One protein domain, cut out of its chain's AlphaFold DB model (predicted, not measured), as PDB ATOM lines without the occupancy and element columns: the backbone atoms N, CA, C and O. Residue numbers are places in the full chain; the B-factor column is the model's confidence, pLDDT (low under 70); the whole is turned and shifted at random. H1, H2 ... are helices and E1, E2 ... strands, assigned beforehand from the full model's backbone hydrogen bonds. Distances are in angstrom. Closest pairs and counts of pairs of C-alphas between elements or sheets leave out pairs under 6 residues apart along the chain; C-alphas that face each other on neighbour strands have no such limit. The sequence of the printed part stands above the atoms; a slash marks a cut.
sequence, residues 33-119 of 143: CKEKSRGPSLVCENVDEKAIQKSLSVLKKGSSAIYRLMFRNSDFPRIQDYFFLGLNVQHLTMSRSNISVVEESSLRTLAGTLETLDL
ATOM      1  N   CYS A  33     152.505 160.392 151.367       89.69
ATOM      2  CA  CYS A  33     153.864 160.727 151.762       89.69
ATOM      3  C   CYS A  33     154.145 162.206 151.519       89.69
ATOM      4  O   CYS A  33     153.790 162.754 150.475       89.69
ATOM      5  N   LYS A  34     154.801 162.846 152.485       89.38
ATOM      6  CA  LYS A  34     155.270 164.225 152.394       89.38
ATOM      7  C   LYS A  34     156.749 164.285 152.747       89.38
ATOM      8  O   LYS A  34     157.143 163.865 153.835       89.38
ATOM      9  N   GLU A  35     157.547 164.866 151.862       88.62
ATOM     10  CA  GLU A  35     158.938 165.204 152.161       88.62
ATOM     11  C   GLU A  35     158.990 166.338 153.190       88.62
ATOM     12  O   GLU A  35     158.285 167.342 153.066       88.62
ATOM     13  N   LYS A  36     159.821 166.188 154.226       87.69
ATOM     14  CA  LYS A  36     160.061 167.232 155.232       87.69
ATOM     15  C   LYS A  36     161.556 167.498 155.401       87.69
ATOM     16  O   LYS A  36     162.418 166.758 154.924       87.69
ATOM     17  N   SER A  37     161.881 168.563 156.132       88.75
ATOM     18  CA  SER A  37     163.267 168.957 156.420       88.75
ATOM     19  C   SER A  37     164.076 167.848 157.100       88.75
ATOM     20  O   SER A  37     165.241 167.675 156.759       88.75
ATOM     21  N   ARG A  38     163.463 167.055 157.989       89.56
ATOM     22  CA  ARG A  38     164.115 165.932 158.690       89.56
ATOM     23  C   ARG A  38     164.031 164.586 157.962       89.56
ATOM     24  O   ARG A  38     164.762 163.669 158.307       89.56
ATOM     25  N   GLY A  39     163.182 164.479 156.943       89.31
ATOM     26  CA  GLY A  39     162.999 163.270 156.140       89.31
ATOM     27  C   GLY A  39     161.531 162.993 155.801       89.31
ATOM     28  O   GLY A  39     160.658 163.789 156.167       89.31
ATOM     29  N   PRO A  40     161.246 161.883 155.103       90.69
ATOM     30  CA  PRO A  40     159.900 161.537 154.656       90.69
ATOM     31  C   PRO A  40     158.927 161.285 155.812       90.69
ATOM     32  O   PRO A  40     159.265 160.643 156.809       90.69
ATOM     33  N   SER A  41     157.697 161.770 155.660       92.25
ATOM     34  CA  SER A  41     156.587 161.578 156.593       92.25
ATOM     35  C   SER A  41     155.452 160.851 155.878       92.25
ATOM     36  O   SER A  41     154.830 161.430 154.989       92.25
ATOM     37  N   LEU A  42     155.163 159.618 156.290       92.94
ATOM     38  CA  LEU A  42     154.047 158.822 155.785       92.94
ATOM     39  C   LEU A  42     152.849 158.934 156.736       92.94
ATOM     40  O   LEU A  42     153.005 158.789 157.950       92.94
ATOM     41  N   VAL A  43     151.662 159.184 156.189       94.44
ATOM     42  CA  VAL A  43     150.406 159.259 156.941       94.44
ATOM     43  C   VAL A  43     149.353 158.400 156.253       94.44
ATOM     44  O   VAL A  43     149.021 158.638 155.091       94.44
ATOM     45  N   CYS A  44     148.812 157.434 156.986       94.62
ATOM     46  CA  CYS A  44     147.643 156.651 156.614       94.62
ATOM     47  C   CYS A  44     146.498 157.048 157.555       94.62
ATOM     48  O   CYS A  44     146.646 156.956 158.776       94.62
ATOM     49  N   GLU A  45     145.385 157.527 157.005       95.31
ATOM     50  CA  GLU A  45     144.231 157.977 157.787       95.31
ATOM     51  C   GLU A  45     142.932 157.419 157.203       95.31
ATOM     52  O   GLU A  45     142.731 157.511 155.994       95.31
ATOM     53  N   ASN A  46     142.065 156.845 158.046       95.50
ATOM     54  CA  ASN A  46     140.841 156.149 157.613       95.50
ATOM     55  C   ASN A  46     141.114 154.978 156.653       95.50
ATOM     56  O   ASN A  46     140.392 154.768 155.681       95.50
ATOM     57  N   VAL A  47     142.193 154.239 156.908       93.56
ATOM     58  CA  VAL A  47     142.647 153.124 156.063       93.56
ATOM     59  C   VAL A  47     142.559 151.808 156.830       93.56
ATOM     60  O   VAL A  47     142.953 151.769 157.994       93.56
ATOM     61  N   ASP A  48     142.096 150.738 156.185       92.12
ATOM     62  CA  ASP A  48     142.108 149.386 156.753       92.12
ATOM     63  C   ASP A  48     143.510 148.738 156.759       92.12
ATOM     64  O   ASP A  48     144.433 149.154 156.046       92.12
ATOM     65  N   GLU A  49     143.675 147.683 157.561       90.19
ATOM     66  CA  GLU A  49     144.932 146.934 157.680       90.19
ATOM     67  C   GLU A  49     145.481 146.449 156.322       90.19
ATOM     68  O   GLU A  49     146.686 146.549 156.072       90.19
ATOM     69  N   LYS A  50     144.626 145.965 155.411       91.44
ATOM     70  CA  LYS A  50     145.056 145.384 154.125       91.44
ATOM     71  C   LYS A  50     145.638 146.447 153.197       91.44
ATOM     72  O   LYS A  50     146.672 146.232 152.559       91.44
ATOM     73  N   ALA A  51     144.998 147.608 153.123       91.75
ATOM     74  CA  ALA A  51     145.465 148.737 152.333       91.75
ATOM     75  C   ALA A  51     146.756 149.340 152.911       91.75
ATOM     76  O   ALA A  51     147.661 149.697 152.148       91.75
ATOM     77  N   ILE A  52     146.900 149.370 154.241       91.94
ATOM     78  CA  ILE A  52     148.166 149.717 154.900       91.94
ATOM     79  C   ILE A  52     149.266 148.726 154.498       91.94
ATOM     80  O   ILE A  52     150.322 149.148 154.025       91.94
ATOM     81  N   GLN A  53     149.029 147.418 154.636       91.81
ATOM     82  CA  GLN A  53     150.001 146.376 154.286       91.81
ATOM     83  C   GLN A  53     150.460 146.494 152.833       91.81
ATOM     84  O   GLN A  53     151.662 146.454 152.553       91.81
ATOM     85  N   LYS A  54     149.518 146.718 151.910       91.25
ATOM     86  CA  LYS A  54     149.817 146.957 150.495       91.25
ATOM     87  C   LYS A  54     150.714 148.182 150.315       91.25
ATOM     88  O   LYS A  54     151.751 148.078 149.661       91.25
ATOM     89  N   SER A  55     150.367 149.306 150.937       90.50
ATOM     90  CA  SER A  55     151.133 150.556 150.842       90.50
ATOM     91  C   SER A  55     152.559 150.392 151.384       90.50
ATOM     92  O   SER A  55     153.530 150.786 150.740       90.50
ATOM     93  N   LEU A  56     152.712 149.733 152.536       89.88
ATOM     94  CA  LEU A  56     154.022 149.456 153.125       89.88
ATOM     95  C   LEU A  56     154.835 148.454 152.299       89.88
ATOM     96  O   LEU A  56     156.055 148.582 152.233       89.88
ATOM     97  N   SER A  57     154.198 147.482 151.639       89.62
ATOM     98  CA  SER A  57     154.897 146.499 150.795       89.62
ATOM     99  C   SER A  57     155.651 147.142 149.626       89.62
ATOM    100  O   SER A  57     156.716 146.658 149.244       89.62
ATOM    101  N   VAL A  58     155.144 148.260 149.097       87.94
ATOM    102  CA  VAL A  58     155.830 149.058 148.071       87.94
ATOM    103  C   VAL A  58     157.077 149.710 148.668       87.94
ATOM    104  O   VAL A  58     158.165 149.593 148.108       87.94
ATOM    105  N   LEU A  59     156.951 150.317 149.851       85.38
ATOM    106  CA  LEU A  59     158.052 151.006 150.532       85.38
ATOM    107  C   LEU A  59     159.174 150.055 150.976       85.38
ATOM    108  O   LEU A  59     160.353 150.403 150.883       85.38
ATOM    109  N   LYS A  60     158.820 148.837 151.406       86.19
ATOM    110  CA  LYS A  60     159.772 147.796 151.830       86.19
ATOM    111  C   LYS A  60     160.736 147.378 150.717       86.19
ATOM    112  O   LYS A  60     161.879 147.040 151.004       86.19
ATOM    113  N   LYS A  61     160.320 147.445 149.446       80.56
ATOM    114  CA  LYS A  61     161.181 147.107 148.293       80.56
ATOM    115  C   LYS A  61     162.309 148.118 148.074       80.56
ATOM    116  O   LYS A  61     163.326 147.771 147.484       80.56
ATOM    117  N   GLY A  62     162.131 149.356 148.538       69.69
ATOM    118  CA  GLY A  62     163.071 150.454 148.317       69.69
ATOM    119  C   GLY A  62     164.048 150.724 149.462       69.69
ATOM    120  O   GLY A  62     164.885 151.606 149.309       69.69
ATOM    121  N   SER A  63     163.945 150.020 150.601       64.38
ATOM    122  CA  SER A  63     164.709 150.320 151.831       64.38
ATOM    123  C   SER A  63     164.658 151.815 152.194       64.38
ATOM    124  O   SER A  63     165.665 152.525 152.248       64.38
ATOM    125  N   SER A  64     163.442 152.335 152.366       73.31
ATOM    126  CA  SER A  64     163.238 153.759 152.638       73.31
ATOM    127  C   SER A  64     163.441 154.071 154.119       73.31
ATOM    128  O   SER A  64     162.768 153.502 154.980       73.31
ATOM    129  N   ALA A  65     164.335 155.017 154.411       87.62
ATOM    130  CA  ALA A  65     164.392 155.659 155.719       87.62
ATOM    131  C   ALA A  65     163.204 156.623 155.853       87.62
ATOM    132  O   ALA A  65     163.097 157.606 155.118       87.62
ATOM    133  N   ILE A  66     162.304 156.325 156.784       91.00
ATOM    134  CA  ILE A  66     161.087 157.080 157.061       91.00
ATOM    135  C   ILE A  66     161.290 157.802 158.387       91.00
ATOM    136  O   ILE A  66     161.429 157.191 159.445       91.00
ATOM    137  N   TYR A  67     161.270 159.131 158.346       94.44
ATOM    138  CA  TYR A  67     161.405 159.920 159.565       94.44
ATOM    139  C   TYR A  67     160.185 159.729 160.472       94.44
ATOM    140  O   TYR A  67     160.314 159.539 161.677       94.44
ATOM    141  N   ARG A  68     158.976 159.748 159.896       95.50
ATOM    142  CA  ARG A  68     157.734 159.612 160.662       95.50
ATOM    143  C   ARG A  68     156.703 158.761 159.936       95.50
ATOM    144  O   ARG A  68     156.375 159.055 158.790       95.50
ATOM    145  N   LEU A  69     156.161 157.768 160.631       95.12
ATOM    146  CA  LEU A  69     155.091 156.894 160.165       95.12
ATOM    147  C   LEU A  69     153.876 157.053 161.084       95.12
ATOM    148  O   LEU A  69     153.986 156.847 162.291       95.12
ATOM    149  N   MET A  70     152.736 157.459 160.523       95.56
ATOM    150  CA  MET A  70     151.520 157.742 161.287       95.56
ATOM    151  C   MET A  70     150.326 156.954 160.754       95.56
ATOM    152  O   MET A  70     149.982 157.083 159.581       95.56
ATOM    153  N   PHE A  71     149.657 156.227 161.644       95.38
ATOM    154  CA  PHE A  71     148.358 155.598 161.415       95.38
ATOM    155  C   PHE A  71     147.316 156.301 162.292       95.38
ATOM    156  O   PHE A  71     147.515 156.451 163.502       95.38
ATOM    157  N   ARG A  72     146.241 156.811 161.684       95.50
ATOM    158  CA  ARG A  72     145.200 157.580 162.384       95.50
ATOM    159  C   ARG A  72     143.817 157.106 161.981       95.50
ATOM    160  O   ARG A  72     143.529 157.025 160.795       95.50
ATOM    161  N   ASN A  73     142.945 156.881 162.960       94.69
ATOM    162  CA  ASN A  73     141.555 156.497 162.688       94.69
ATOM    163  C   ASN A  73     141.456 155.298 161.723       94.69
ATOM    164  O   ASN A  73     140.648 155.288 160.801       94.69
ATOM    165  N   SER A  74     142.369 154.340 161.875       91.38
ATOM    166  CA  SER A  74     142.575 153.215 160.958       91.38
ATOM    167  C   SER A  74     142.313 151.919 161.697       91.38
ATOM    168  O   SER A  74     142.922 151.726 162.740       91.38
ATOM    169  N   ASP A  75     141.469 151.031 161.180       86.88
ATOM    170  CA  ASP A  75     141.184 149.759 161.850       86.88
ATOM    171  C   ASP A  75     142.390 148.814 161.748       86.88
ATOM    172  O   ASP A  75     142.697 148.279 160.678       86.88
ATOM    173  N   PHE A  76     143.122 148.693 162.855       88.06
ATOM    174  CA  PHE A  76     144.372 147.950 162.953       88.06
ATOM    175  C   PHE A  76     144.424 147.216 164.305       88.06
ATOM    176  O   PHE A  76     145.167 147.605 165.205       88.06
ATOM    177  N   PRO A  77     143.612 146.167 164.507       89.69
ATOM    178  CA  PRO A  77     143.440 145.556 165.826       89.69
ATOM    179  C   PRO A  77     144.696 144.844 166.345       89.69
ATOM    180  O   PRO A  77     144.867 144.704 167.558       89.69
ATOM    181  N   ARG A  78     145.595 144.406 165.454       90.50
ATOM    182  CA  ARG A  78     146.765 143.602 165.815       90.50
ATOM    183  C   ARG A  78     148.023 144.054 165.085       90.50
ATOM    184  O   ARG A  78     148.056 144.066 163.860       90.50
ATOM    185  N   ILE A  79     149.085 144.339 165.837       92.19
ATOM    186  CA  ILE A  79     150.426 144.522 165.269       92.19
ATOM    187  C   ILE A  79     151.140 143.178 165.245       92.19
ATOM    188  O   ILE A  79     151.602 142.697 166.278       92.19
ATOM    189  N   GLN A  80     151.196 142.588 164.053       92.38
ATOM    190  CA  GLN A  80     151.802 141.283 163.823       92.38
ATOM    191  C   GLN A  80     153.330 141.323 163.943       92.38
ATOM    192  O   GLN A  80     153.969 142.361 163.726       92.38
ATOM    193  N   ASP A  81     153.924 140.178 164.246       92.31
ATOM    194  CA  ASP A  81     155.362 139.987 164.278       92.31
ATOM    195  C   ASP A  81     156.006 140.390 162.952       92.31
ATOM    196  O   ASP A  81     155.503 140.112 161.861       92.31
ATOM    197  N   TYR A  82     157.140 141.091 163.047       91.19
ATOM    198  CA  TYR A  82     157.908 141.558 161.889       91.19
ATOM    199  C   TYR A  82     157.115 142.444 160.910       91.19
ATOM    200  O   TYR A  82     157.540 142.645 159.766       91.19
ATOM    201  N   PHE A  83     155.994 143.035 161.337       91.44
ATOM    202  CA  PHE A  83     155.163 143.882 160.483       91.44
ATOM    203  C   PHE A  83     155.954 145.033 159.843       91.44
ATOM    204  O   PHE A  83     155.752 145.359 158.670       91.44
ATOM    205  N   PHE A  84     156.921 145.597 160.566       92.31
ATOM    206  CA  PHE A  84     157.782 146.681 160.086       92.31
ATOM    207  C   PHE A  84     159.108 146.208 159.467       92.31
ATOM    208  O   PHE A  84     160.000 147.022 159.230       92.31
ATOM    209  N   LEU A  85     159.270 144.913 159.177       91.12
ATOM    210  CA  LEU A  85     160.479 144.395 158.534       91.12
ATOM    211  C   LEU A  85     160.717 145.070 157.177       91.12
ATOM    212  O   LEU A  85     159.795 145.193 156.368       91.12
ATOM    213  N   GLY A  86     161.959 145.486 156.925       88.31
ATOM    214  CA  GLY A  86     162.352 146.190 155.698       88.31
ATOM    215  C   GLY A  86     162.058 147.694 155.706       88.31
ATOM    216  O   GLY A  86     162.262 148.355 154.690       88.31
ATOM    217  N   LEU A  87     161.591 148.242 156.832       90.62
ATOM    218  CA  LEU A  87     161.430 149.678 157.046       90.62
ATOM    219  C   LEU A  87     162.423 150.162 158.104       90.62
ATOM    220  O   LEU A  87     162.709 149.458 159.069       90.62
ATOM    221  N   ASN A  88     162.907 151.388 157.936       91.44
ATOM    222  CA  ASN A  88     163.677 152.102 158.948       91.44
ATOM    223  C   ASN A  88     162.849 153.314 159.381       91.44
ATOM    224  O   ASN A  88     162.665 154.237 158.588       91.44
ATOM    225  N   VAL A  89     162.296 153.272 160.596       94.00
ATOM    226  CA  VAL A  89     161.369 154.284 161.120       94.00
ATOM    227  C   VAL A  89     161.931 154.885 162.404       94.00
ATOM    228  O   VAL A  89     162.333 154.137 163.293       94.00
ATOM    229  N   GLN A  90     161.923 156.218 162.506       95.69
ATOM    230  CA  GLN A  90     162.370 156.944 163.708       95.69
ATOM    231  C   GLN A  90     161.219 157.308 164.647       95.69
ATOM    232  O   GLN A  90     161.321 157.134 165.858       95.69
ATOM    233  N   HIS A  91     160.094 157.772 164.102       96.94
ATOM    234  CA  HIS A  91     158.915 158.108 164.896       96.94
ATOM    235  C   HIS A  91     157.696 157.334 164.392       96.94
ATOM    236  O   HIS A  91     157.223 157.585 163.279       96.94
ATOM    237  N   LEU A  92     157.174 156.425 165.215       96.56
ATOM    238  CA  LEU A  92     155.960 155.661 164.941       96.56
ATOM    239  C   LEU A  92     154.817 156.161 165.826       96.56
ATOM    240  O   LEU A  92     154.921 156.163 167.051       96.56
ATOM    241  N   THR A  93     153.714 156.551 165.195       96.25
ATOM    242  CA  THR A  93     152.476 156.923 165.885       96.25
ATOM    243  C   THR A  93     151.321 156.109 165.326       96.25
ATOM    244  O   THR A  93     151.057 156.151 164.126       96.25
ATOM    245  N   MET A  94     150.597 155.407 166.187       94.81
ATOM    246  CA  MET A  94     149.359 154.718 165.841       94.81
ATOM    247  C   MET A  94     148.288 155.160 166.831       94.81
ATOM    248  O   MET A  94     148.356 154.805 168.001       94.81
ATOM    249  N   SER A  95     147.322 155.964 166.389       95.31
ATOM    250  CA  SER A  95     146.342 156.582 167.295       95.31
ATOM    251  C   SER A  95     144.916 156.413 166.797       95.31
ATOM    252  O   SER A  95     144.654 156.618 165.608       95.31
ATOM    253  N   ARG A  96     143.982 156.107 167.709       93.69
ATOM    254  CA  ARG A  96     142.579 155.809 167.369       93.69
ATOM    255  C   ARG A  96     142.484 154.698 166.326       93.69
ATOM    256  O   ARG A  96     141.775 154.833 165.339       93.69
ATOM    257  N   SER A  97     143.254 153.635 166.518       92.12
ATOM    258  CA  SER A  97     143.379 152.547 165.549       92.12
ATOM    259  C   SER A  97     142.901 151.191 166.064       92.12
ATOM    260  O   SER A  97     143.170 150.166 165.449       92.12
ATOM    261  N   ASN A  98     142.179 151.183 167.189       90.56
ATOM    262  CA  ASN A  98     141.613 149.986 167.818       90.56
ATOM    263  C   ASN A  98     142.629 148.876 168.126       90.56
ATOM    264  O   ASN A  98     142.233 147.728 168.315       90.56
ATOM    265  N   ILE A  99     143.922 149.205 168.224       92.69
ATOM    266  CA  ILE A  99     144.971 148.222 168.512       92.69
ATOM    267  C   ILE A  99     144.693 147.605 169.881       92.69
ATOM    268  O   ILE A  99     144.627 148.324 170.878       92.69
ATOM    269  N   SER A 100     144.535 146.288 169.920       90.62
ATOM    270  CA  SER A 100     144.288 145.517 171.138       90.62
ATOM    271  C   SER A 100     145.431 144.564 171.463       90.62
ATOM    272  O   SER A 100     145.685 144.297 172.639       90.62
ATOM    273  N   VAL A 101     146.157 144.108 170.435       90.00
ATOM    274  CA  VAL A 101     147.273 143.167 170.556       90.00
ATOM    275  C   VAL A 101     148.510 143.710 169.844       90.00
ATOM    276  O   VAL A 101     148.475 144.031 168.654       90.00
ATOM    277  N   VAL A 102     149.627 143.752 170.562       91.31
ATOM    278  CA  VAL A 102     150.962 143.991 170.003       91.31
ATOM    279  C   VAL A 102     151.762 142.708 170.189       91.31
ATOM    280  O   VAL A 102     151.939 142.260 171.317       91.31
ATOM    281  N   GLU A 103     152.201 142.076 169.103       91.00
ATOM    282  CA  GLU A 103     152.990 140.846 169.211       91.00
ATOM    283  C   GLU A 103     154.434 141.130 169.638       91.00
ATOM    284  O   GLU A 103     154.954 142.237 169.470       91.00
ATOM    285  N   GLU A 104     155.088 140.120 170.204       89.00
ATOM    286  CA  GLU A 104     156.386 140.240 170.871       89.00
ATOM    287  C   GLU A 104     157.502 140.751 169.946       89.00
ATOM    288  O   GLU A 104     158.354 141.549 170.341       89.00
ATOM    289  N   SER A 105     157.495 140.304 168.693       90.75
ATOM    290  CA  SER A 105     158.505 140.619 167.685       90.75
ATOM    291  C   SER A 105     158.041 141.674 166.684       90.75
ATOM    292  O   SER A 105     158.772 142.000 165.744       90.75
ATOM    293  N   SER A 106     156.860 142.260 166.889       90.94
ATOM    294  CA  SER A 106     156.273 143.259 165.990       90.94
ATOM    295  C   SER A 106     157.153 144.499 165.809       90.94
ATOM    296  O   SER A 106     157.295 145.002 164.694       90.94
ATOM    297  N   LEU A 107     157.807 144.954 166.883       91.25
ATOM    298  CA  LEU A 107     158.647 146.159 166.908       91.25
ATOM    299  C   LEU A 107     160.155 145.870 166.877       91.25
ATOM    300  O   LEU A 107     160.946 146.804 166.746       91.25
ATOM    301  N   ARG A 108     160.578 144.598 166.956       90.25
ATOM    302  CA  ARG A 108     162.004 144.215 167.029       90.25
ATOM    303  C   ARG A 108     162.826 144.780 165.871       90.25
ATOM    304  O   ARG A 108     163.963 145.196 166.070       90.25
ATOM    305  N   THR A 109     162.247 144.849 164.673       88.56
ATOM    306  CA  THR A 109     162.936 145.358 163.474       88.56
ATOM    307  C   THR A 109     163.200 146.862 163.516       88.56
ATOM    308  O   THR A 109     164.020 147.348 162.743       88.56
ATOM    309  N   LEU A 110     162.534 147.593 164.413       91.62
ATOM    310  CA  LEU A 110     162.700 149.032 164.601       91.62
ATOM    311  C   LEU A 110     163.620 149.377 165.783       91.62
ATOM    312  O   LEU A 110     163.943 150.545 165.968       91.62
ATOM    313  N   ALA A 111     164.077 148.395 166.570       88.38
ATOM    314  CA  ALA A 111     164.786 148.632 167.833       88.38
ATOM    315  C   ALA A 111     166.058 149.492 167.693       88.38
ATOM    316  O   ALA A 111     166.404 150.228 168.610       88.38
ATOM    317  N   GLY A 112     166.747 149.428 166.549       89.44
ATOM    318  CA  GLY A 112     167.954 150.222 166.293       89.44
ATOM    319  C   GLY A 112     167.704 151.632 165.747       89.44
ATOM    320  O   GLY A 112     168.660 152.387 165.590       89.44
ATOM    321  N   THR A 113     166.464 151.979 165.391       92.81
ATOM    322  CA  THR A 113     166.150 153.238 164.688       92.81
ATOM    323  C   THR A 113     165.039 154.041 165.347       92.81
ATOM    324  O   THR A 113     164.962 155.245 165.125       92.81
ATOM    325  N   LEU A 114     164.166 153.389 166.116       94.62
ATOM    326  CA  LEU A 114     162.987 154.001 166.706       94.62
ATOM    327  C   LEU A 114     163.366 154.875 167.902       94.62
ATOM    328  O   LEU A 114     163.856 154.392 168.915       94.62
ATOM    329  N   GLU A 115     163.075 156.163 167.793       95.88
ATOM    330  CA  GLU A 115     163.265 157.155 168.852       95.88
ATOM    331  C   GLU A 115     161.955 157.455 169.589       95.88
ATOM    332  O   GLU A 115     161.955 157.920 170.725       95.88
ATOM    333  N   THR A 116     160.809 157.251 168.935       95.88
ATOM    334  CA  THR A 116     159.496 157.532 169.528       95.88
ATOM    335  C   THR A 116     158.469 156.499 169.103       95.88
ATOM    336  O   THR A 116     158.276 156.269 167.908       95.88
ATOM    337  N   LEU A 117     157.765 155.954 170.093       94.62
ATOM    338  CA  LEU A 117     156.605 155.092 169.924       94.62
ATOM    339  C   LEU A 117     155.409 155.718 170.644       94.62
ATOM    340  O   LEU A 117     155.447 155.920 171.854       94.62
ATOM    341  N   ASP A 118     154.350 156.000 169.896       94.44
ATOM    342  CA  ASP A 118     153.083 156.492 170.428       94.44
ATOM    343  C   ASP A 118     151.952 155.564 169.979       94.44
ATOM    344  O   ASP A 118     151.637 155.487 168.791       94.44
ATOM    345  N   LEU A 119     151.356 154.854 170.939       92.94
ATOM    346  CA  LEU A 119     150.192 153.985 170.748       92.94
ATOM    347  C   LEU A 119     148.961 154.517 171.506       92.94
ATOM    348  O   LEU A 119     148.101 153.742 171.930       92.94
TER     349      LEU A 119
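Overview. This is residues 33 to 119 of the 143 residues of the protein "Putative leucine-rich repeat-containing protein let-4" of Penaeus vannamei (UniProt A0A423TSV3). What is the shape? One twisted five-stranded sheet makes a wall, with H1 over one face; beside H1 on that side are loops of the two long links, among them residues 78 to 84 and 101 to 107, and the other face is bare. What builds it? The 87 printed residues hold one named helix and five named strands, in the order E1 E2 H1 E3 E4 E5; the mixed sheet has strand order E1 E2 E3 E4 E5. The class is mixed, helices and strands, with under half of the residues in named elements; the whole is compact, with a radius of gyration of the C-alphas of 11.9 A and spans of 32 by 26 by 23 A.

Along the chain. Where are the first elements? E1, residues 33 to 36, begins at C-alpha 33 (153.864, 160.727, 151.762). E2, residues 39 to 45, is 19.6 A long and H1, residues 49 to 60, 16.0 A. And the rest? E3, residues 65 to 72, is 20.4 A long; E4, residues 88 to 95, 19.8 A, bends by 64 degrees at residue 91. E5, residues 116 to 118, ends at C-alpha 118 (153.083, 156.492, 170.428).

Arrangement. How do the strands pair? E1 and E2 are an antiparallel hairpin, N 34 and O 41 2.9 A apart. The other neighbours are parallel: E2 and E3 with N 42 and O 68 at 2.8 A, E3 and E4 with N 66 and O 88 at 2.8 A, E4 and E5 with N 94 and O 118 at 2.8 A. Where is H1? It is on the sheet over E3, height 9.8 A, along the strands at 7 degrees to E3 on the local plane; its closest C-alphas to E2 are Ile 52 and Cys 44, 7.2 A. E2, H1, E3 form a strand-helix-strand unit, two parallel neighbour strands with a helix between, its crossover right-handed; 7 of 8 O i to N i+4 pairs of H1 are within hydrogen-bond range.

Size, cuts and confidence. How far does it reach? The two C-alphas farthest apart, Ser 37 and Ser 100, are 33.6 A apart. Which links are long? E3 to E4 and E4 to E5 are; residues 78 to 79 pair with 101 to 102, parallel. Is it complete and confident? The printed part has no cut; residues 62 to 63 are under 70, and its mean pLDDT is 90.9.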